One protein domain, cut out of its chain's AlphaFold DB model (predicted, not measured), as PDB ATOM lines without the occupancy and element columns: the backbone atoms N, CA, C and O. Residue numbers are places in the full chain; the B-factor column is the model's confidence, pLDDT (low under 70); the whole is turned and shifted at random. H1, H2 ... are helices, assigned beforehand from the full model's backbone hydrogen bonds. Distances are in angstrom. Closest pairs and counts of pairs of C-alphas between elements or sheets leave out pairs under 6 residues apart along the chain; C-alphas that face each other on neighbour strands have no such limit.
ATOM      1  N   LEU A  15      29.756  38.603 107.422       69.19
ATOM      2  CA  LEU A  15      30.673  39.387 108.253       69.19
ATOM      3  C   LEU A  15      32.138  38.945 108.116       69.19
ATOM      4  O   LEU A  15      33.026  39.790 108.025       69.19
ATOM      5  N   GLN A  16      32.405  37.637 108.043       70.69
ATOM      6  CA  GLN A  16      33.761  37.117 107.820       70.69
ATOM      7  C   GLN A  16      34.276  37.451 106.418       70.69
ATOM      8  O   GLN A  16      35.461  37.732 106.242       70.69
ATOM      9  N   THR A  17      33.381  37.472 105.430       73.75
ATOM     10  CA  THR A  17      33.717  37.870 104.058       73.75
ATOM     11  C   THR A  17      34.092  39.352 104.004       73.75
ATOM     12  O   THR A  17      35.123  39.701 103.437       73.75
ATOM     13  N   LEU A  18      33.322  40.219 104.672       73.44
ATOM     14  CA  LEU A  18      33.615  41.650 104.761       73.44
ATOM     15  C   LEU A  18      34.947  41.928 105.477       73.44
ATOM     16  O   LEU A  18      35.751  42.716 104.985       73.44
ATOM     17  N   GLY A  19      35.221  41.237 106.587       79.81
ATOM     18  CA  GLY A  19      36.505  41.335 107.290       79.81
ATOM     19  C   GLY A  19      37.691  40.912 106.420       79.81
ATOM     20  O   GLY A  19      38.726  41.573 106.425       79.81
ATOM     21  N   SER A  20      37.521  39.866 105.607       65.81
ATOM     22  CA  SER A  20      38.549  39.425 104.661       65.81
ATOM     23  C   SER A  20      38.805  40.450 103.552       65.81
ATOM     24  O   SER A  20      39.952  40.644 103.160       65.81
ATOM     25  N   VAL A  21      37.761  41.127 103.062       70.75
ATOM     26  CA  VAL A  21      37.887  42.195 102.056       70.75
ATOM     27  C   VAL A  21      38.604  43.411 102.646       70.75
ATOM     28  O   VAL A  21      39.550  43.909 102.044       70.75
ATOM     29  N   LEU A  22      38.232  43.850 103.852       73.69
ATOM     30  CA  LEU A  22      38.887  44.969 104.540       73.69
ATOM     31  C   LEU A  22      40.357  44.670 104.880       73.69
ATOM     32  O   LEU A  22      41.211  45.538 104.716       73.69
ATOM     33  N   ALA A  23      40.673  43.437 105.284       69.12
ATOM     34  CA  ALA A  23      42.051  43.004 105.520       69.12
ATOM     35  C   ALA A  23      42.895  42.997 104.231       69.12
ATOM     36  O   ALA A  23      44.068  43.371 104.266       69.12
ATOM     37  N   ALA A  24      42.293  42.636 103.090       66.12
ATOM     38  CA  ALA A  24      42.939  42.707 101.781       66.12
ATOM     39  C   ALA A  24      43.187  44.158 101.330       66.12
ATOM     40  O   ALA A  24      44.253  44.452 100.793       66.12
ATOM     41  N   PHE A  25      42.260  45.082 101.615       67.44
ATOM     42  CA  PHE A  25      42.479  46.525 101.428       67.44
ATOM     43  C   PHE A  25      43.586  47.074 102.340       67.44
ATOM     44  O   PHE A  25      44.330  47.962 101.933       67.44
ATOM     45  N   GLY A  26      43.725  46.531 103.553       65.50
ATOM     46  CA  GLY A  26      44.773  46.893 104.509       65.50
ATOM     47  C   GLY A  26      46.168  46.337 104.194       65.50
ATOM     48  O   GLY A  26      47.104  46.616 104.937       65.50
ATOM     49  N   GLY A  27      46.335  45.545 103.129       60.28
ATOM     50  CA  GLY A  27      47.645  45.029 102.716       60.28
ATOM     51  C   GLY A  27      48.223  43.929 103.614       60.28
ATOM     52  O   GLY A  27      49.379  43.548 103.428       60.28
ATOM     53  N   VAL A  28      47.439  43.371 104.550       59.03
ATOM     54  CA  VAL A  28      47.814  42.158 105.294       59.03
ATOM     55  C   VAL A  28      47.697  40.973 104.334       59.03
ATOM     56  O   VAL A  28      46.682  40.290 104.219       59.03
ATOM     57  N   GLN A  29      48.766  40.782 103.565       60.78
ATOM     58  CA  GLN A  29      48.998  39.622 102.719       60.78
ATOM     59  C   GLN A  29      49.121  38.382 103.615       60.78
ATOM     60  O   GLN A  29      50.224  37.961 103.953       60.78
ATOM     61  N   ASN A  30      48.002  37.781 104.034       64.06
ATOM     62  CA  ASN A  30      48.065  36.465 104.662       64.06
ATOM     63  C   ASN A  30      48.430  35.442 103.576       64.06
ATOM     64  O   ASN A  30      47.570  34.998 102.809       64.06
ATOM     65  N   MET A  31      49.719  35.114 103.471       60.81
ATOM     66  CA  MET A  31      50.262  34.265 102.405       60.81
ATOM     67  C   MET A  31      49.654  32.857 102.400       60.81
ATOM     68  O   MET A  31      49.581  32.231 101.346       60.81
ATOM     69  N   ASP A  32      49.134  32.387 103.535       63.84
ATOM     70  CA  ASP A  32      48.440  31.099 103.638       63.84
ATOM     71  C   ASP A  32      47.075  31.100 102.936       63.84
ATOM     72  O   ASP A  32      46.692  30.106 102.309       63.84
ATOM     73  N   ASN A  33      46.355  32.228 102.969       62.94
ATOM     74  CA  ASN A  33      45.107  32.386 102.219       62.94
ATOM     75  C   ASN A  33      45.407  32.444 100.722       62.94
ATOM     76  O   ASN A  33      44.790  31.709  99.959       62.94
ATOM     77  N   LEU A  34      46.418  33.227 100.333       66.00
ATOM     78  CA  LEU A  34      46.894  33.322  98.955       66.00
ATOM     79  C   LEU A  34      47.317  31.949  98.416       66.00
ATOM     80  O   LEU A  34      46.900  31.541  97.342       66.00
ATOM     81  N   ARG A  35      48.104  31.184  99.174       62.62
ATOM     82  CA  ARG A  35      48.613  29.881  98.734       62.62
ATOM     83  C   ARG A  35      47.508  28.842  98.571       62.62
ATOM     84  O   ARG A  35      47.626  27.990  97.698       62.62
ATOM     85  N   ARG A  36      46.444  28.893  99.376       66.75
ATOM     86  CA  ARG A  36      45.256  28.034  99.215       66.75
ATOM     87  C   ARG A  36      44.427  28.425  97.991       66.75
ATOM     88  O   ARG A  36      43.945  27.560  97.266       66.75
ATOM     89  N   ASP A  37      44.316  29.722  97.762       63.19
ATOM     90  CA  ASP A  37      43.514  30.330  96.710       63.19
ATOM     91  C   ASP A  37      44.175  30.196  95.322       63.19
ATOM     92  O   ASP A  37      43.494  29.910  94.335       63.19
ATOM     93  N   PHE A  38      45.510  30.273  95.259       65.38
ATOM     94  CA  PHE A  38      46.327  30.108  94.048       65.38
ATOM     95  C   PHE A  38      46.785  28.662  93.770       65.38
ATOM     96  O   PHE A  38      47.192  28.381  92.649       65.38
ATOM     97  N   ASN A  39      46.705  27.736  94.740       64.62
ATOM     98  CA  ASN A  39      46.872  26.289  94.481       64.62
ATOM     99  C   ASN A  39      45.591  25.612  93.975       64.62
ATOM    100  O   ASN A  39      45.615  24.432  93.628       64.62
ATOM    101  N   SER A  40      44.459  26.316  93.973       57.66
ATOM    102  CA  SER A  40      43.243  25.827  93.335       57.66
ATOM    103  C   SER A  40      43.273  26.174  91.845       57.66
ATOM    104  O   SER A  40      43.723  27.258  91.476       57.66
ATOM    105  N   ASP A  41      42.746  25.294  90.992       61.16
ATOM    106  CA  ASP A  41      42.697  25.383  89.514       61.16
ATOM    107  C   ASP A  41      41.937  26.625  88.962       61.16
ATOM    108  O   ASP A  41      41.596  26.729  87.789       61.16
ATOM    109  N   SER A  42      41.588  27.575  89.832       64.12
ATOM    110  CA  SER A  42      40.598  28.626  89.625       64.12
ATOM    111  C   SER A  42      41.032  29.967  90.244       64.12
ATOM    112  O   SER A  42      40.180  30.739  90.695       64.12
ATOM    113  N   ALA A  43      42.328  30.300  90.217       68.19
ATOM    114  CA  ALA A  43      42.834  31.635  90.583       68.19
ATOM    115  C   ALA A  43      42.080  32.775  89.854       68.19
ATOM    116  O   ALA A  43      41.818  33.838  90.419       68.19
ATOM    117  N   TRP A  44      41.614  32.508  88.628       69.88
ATOM    118  CA  TRP A  44      40.770  33.412  87.841       69.88
ATOM    119  C   TRP A  44      39.479  33.851  88.555       69.88
ATOM    120  O   TRP A  44      39.044  34.993  88.420       69.88
ATOM    121  N   ARG A  45      38.865  32.975  89.358       72.50
ATOM    122  CA  ARG A  45      37.593  33.261  90.046       72.50
ATOM    123  C   ARG A  45      37.758  34.314  91.140       72.50
ATOM    124  O   ARG A  45      36.842  35.090  91.380       72.50
ATOM    125  N   ILE A  46      38.932  34.377  91.759       73.50
ATOM    126  CA  ILE A  46      39.251  35.342  92.815       73.50
ATOM    127  C   ILE A  46      39.520  36.713  92.208       73.50
ATOM    128  O   ILE A  46      38.974  37.708  92.679       73.50
ATOM    129  N   VAL A  47      40.273  36.752  91.106       79.06
ATOM    130  CA  VAL A  47      40.486  37.974  90.322       79.06
ATOM    131  C   VAL A  47      39.152  38.534  89.820       79.06
ATOM    132  O   VAL A  47      38.887  39.720  89.989       79.06
ATOM    133  N   ALA A  48      38.272  37.684  89.282       80.62
ATOM    134  CA  ALA A  48      36.951  38.098  88.810       80.62
ATOM    135  C   ALA A  48      36.084  38.696  89.932       80.62
ATOM    136  O   ALA A  48      35.492  39.758  89.749       80.62
ATOM    137  N   ILE A  49      36.039  38.057  91.106       81.12
ATOM    138  CA  ILE A  49      35.312  38.583  92.272       81.12
ATOM    139  C   ILE A  49      35.920  39.911  92.736       81.12
ATOM    140  O   ILE A  49      35.176  40.854  92.999       81.12
ATOM    141  N   GLY A  50      37.252  40.010  92.783       78.75
ATOM    142  CA  GLY A  50      37.957  41.244  93.123       78.75
ATOM    143  C   GLY A  50      37.565  42.399  92.203       78.75
ATOM    144  O   GLY A  50      37.140  43.442  92.686       78.75
ATOM    145  N   ILE A  51      37.600  42.183  90.883       86.19
ATOM    146  CA  ILE A  51      37.202  43.186  89.883       86.19
ATOM    147  C   ILE A  51      35.746  43.617  90.081       86.19
ATOM    148  O   ILE A  51      35.464  44.813  90.102       86.19
ATOM    149  N   ILE A  52      34.822  42.666  90.261       87.88
ATOM    150  CA  ILE A  52      33.398  42.969  90.471       87.88
ATOM    151  C   ILE A  52      33.216  43.854  91.709       87.88
ATOM    152  O   ILE A  52      32.539  44.879  91.642       87.88
ATOM    153  N   VAL A  53      33.850  43.495  92.826       83.94
ATOM    154  CA  VAL A  53      33.766  44.257  94.079       83.94
ATOM    155  C   VAL A  53      34.371  45.652  93.920       83.94
ATOM    156  O   VAL A  53      33.766  46.627  94.363       83.94
ATOM    157  N   THR A  54      35.519  45.780  93.248       84.44
ATOM    158  CA  THR A  54      36.145  47.080  92.974       84.44
ATOM    159  C   THR A  54      35.250  47.971  92.116       84.44
ATOM    160  O   THR A  54      35.073  49.143  92.441       84.44
ATOM    161  N   VAL A  55      34.641  47.433  91.055       93.56
ATOM    162  CA  VAL A  55      33.719  48.192  90.195       93.56
ATOM    163  C   VAL A  55      32.512  48.679  90.996       93.56
ATOM    164  O   VAL A  55      32.174  49.860  90.928       93.56
ATOM    165  N   ILE A  56      31.900  47.806  91.802       94.31
ATOM    166  CA  ILE A  56      30.773  48.175  92.671       94.31
ATOM    167  C   ILE A  56      31.181  49.292  93.637       94.31
ATOM    168  O   ILE A  56      30.454  50.272  93.785       94.31
ATOM    169  N   PHE A  57      32.354  49.183  94.260       85.88
ATOM    170  CA  PHE A  57      32.864  50.204  95.171       85.88
ATOM    171  C   PHE A  57      33.038  51.565  94.484       85.88
ATOM    172  O   PHE A  57      32.549  52.572  94.994       85.88
ATOM    173  N   VAL A  58      33.665  51.603  93.305       87.56
ATOM    174  CA  VAL A  58      33.848  52.845  92.534       87.56
ATOM    175  C   VAL A  58      32.502  53.486  92.188       87.56
ATOM    176  O   VAL A  58      32.338  54.693  92.360       87.56
ATOM    177  N   LEU A  59      31.514  52.693  91.758       93.06
ATOM    178  CA  LEU A  59      30.169  53.196  91.463       93.06
ATOM    179  C   LEU A  59      29.490  53.797  92.698       93.06
ATOM    180  O   LEU A  59      28.872  54.856  92.595       93.06
ATOM    181  N   LEU A  60      29.634  53.161  93.864       91.00
ATOM    182  CA  LEU A  60      29.098  53.678  95.124       91.00
ATOM    183  C   LEU A  60      29.760  54.999  95.526       91.00
ATOM    184  O   LEU A  60      29.060  55.920  95.938       91.00
ATOM    185  N   VAL A  61      31.080  55.124  95.362       83.69
ATOM    186  CA  VAL A  61      31.806  56.376  95.633       83.69
ATOM    187  C   VAL A  61      31.334  57.493  94.705       83.69
ATOM    188  O   VAL A  61      31.050  58.591  95.176       83.69
ATOM    189  N   ILE A  62      31.192  57.223  93.403       87.31
ATOM    190  CA  ILE A  62      30.672  58.205  92.438       87.31
ATOM    191  C   ILE A  62      29.252  58.626  92.816       87.31
ATOM    192  O   ILE A  62      28.943  59.815  92.826       87.31
ATOM    193  N   PHE A  63      28.388  57.664  93.134       92.06
ATOM    194  CA  PHE A  63      27.012  57.935  93.535       92.06
ATOM    195  C   PHE A  63      26.953  58.815  94.790       92.06
ATOM    196  O   PHE A  63      26.272  59.840  94.790       92.06
ATOM    197  N   ALA A  64      27.720  58.461  95.823       85.44
ATOM    198  CA  ALA A  64      27.814  59.230  97.057       85.44
ATOM    199  C   ALA A  64      28.362  60.643  96.811       85.44
ATOM    200  O   ALA A  64      27.789  61.608  97.302       85.44
ATOM    201  N   ALA A  65      29.421  60.785  96.006       82.56
ATOM    202  CA  ALA A  65      30.002  62.081  95.666       82.56
ATOM    203  C   ALA A  65      29.013  62.978  94.909       82.56
ATOM    204  O   ALA A  65      28.903  64.165  95.208       82.56
ATOM    205  N   ARG A  66      28.248  62.413  93.966       89.81
ATOM    206  CA  ARG A  66      27.197  63.150  93.250       89.81
ATOM    207  C   ARG A  66      26.092  63.620  94.190       89.81
ATOM    208  O   ARG A  66      25.665  64.761  94.071       89.81
ATOM    209  N   HIS A  67      25.661  62.770  95.119       80.81
ATOM    210  CA  HIS A  67      24.646  63.136  96.107       80.81
ATOM    211  C   HIS A  67      25.147  64.120  97.165       80.81
ATOM    212  O   HIS A  67      24.359  64.919  97.644       80.81
ATOM    213  N   ALA A  68      26.432  64.092  97.514       75.94
ATOM    214  CA  ALA A  68      27.026  65.059  98.434       75.94
ATOM    215  C   ALA A  68      27.259  66.439  97.792       75.94
ATOM    216  O   ALA A  68      27.357  67.434  98.501       75.94
ATOM    217  N   ALA A  69      27.381  66.492  96.463       66.81
ATOM    218  CA  ALA A  69      27.554  67.721  95.688       66.81
ATOM    219  C   ALA A  69      26.229  68.324  95.173       66.81
ATOM    220  O   ALA A  69      26.269  69.302  94.425       66.81
ATOM    221  N   SER A  70      25.088  67.720  95.528       60.81
ATOM    222  CA  SER A  70      23.728  68.189  95.213       60.81
ATOM    223  C   SER A  70      23.109  68.869  96.428       60.81
ATOM    224  O   SER A  70      22.371  69.854  96.223       60.81
TER     225      SER A  70
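Overview. This is residues 15 to 70 of the 70 residues of a protein of Crenotrichaceae bacterium (UniProt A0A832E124). One long helix, H3, makes the length; short H2 makes a corner with its first end, and H1, beyond H2, hangs over H3 across an open gap. The printed part has 56 residues, with three named helices in the order H1, H2, H3 and no named strand: all helix. It is loose, with a radius of gyration of the C-alphas of 14.5 A and spans of 48 by 20 by 18 A.

Along the chain. Find C-alpha 15 at (30.673, 39.387, 108.253); from there H1 runs to residue 25, 15.4 A. After a tight link, H2 takes residues 31 to 38. After another, H3 runs 37.8 A from residue 43 to C-alpha 68 at (27.026, 65.059, 98.434).

Arrangement. H2 and H3 are close but not clearly touching; their closest C-alphas, Asp 37 and Ala 43, are 6.3 A apart. Their lines stand about perpendicular, only just, at 72 degrees. H1 is apart from both. In H1, H2 and H3 every O i to N i+4 pair is within hydrogen-bond range.

Size, cuts and confidence. The C-alphas farthest apart, Asn 39 and Ser 70, are 47.9 A apart. Residues 54 to 70 stand free, as do 22 to 27. The printed part has no cut and no long link. The model's pLDDT is under 70 at 26 residues, among them 23 to 44.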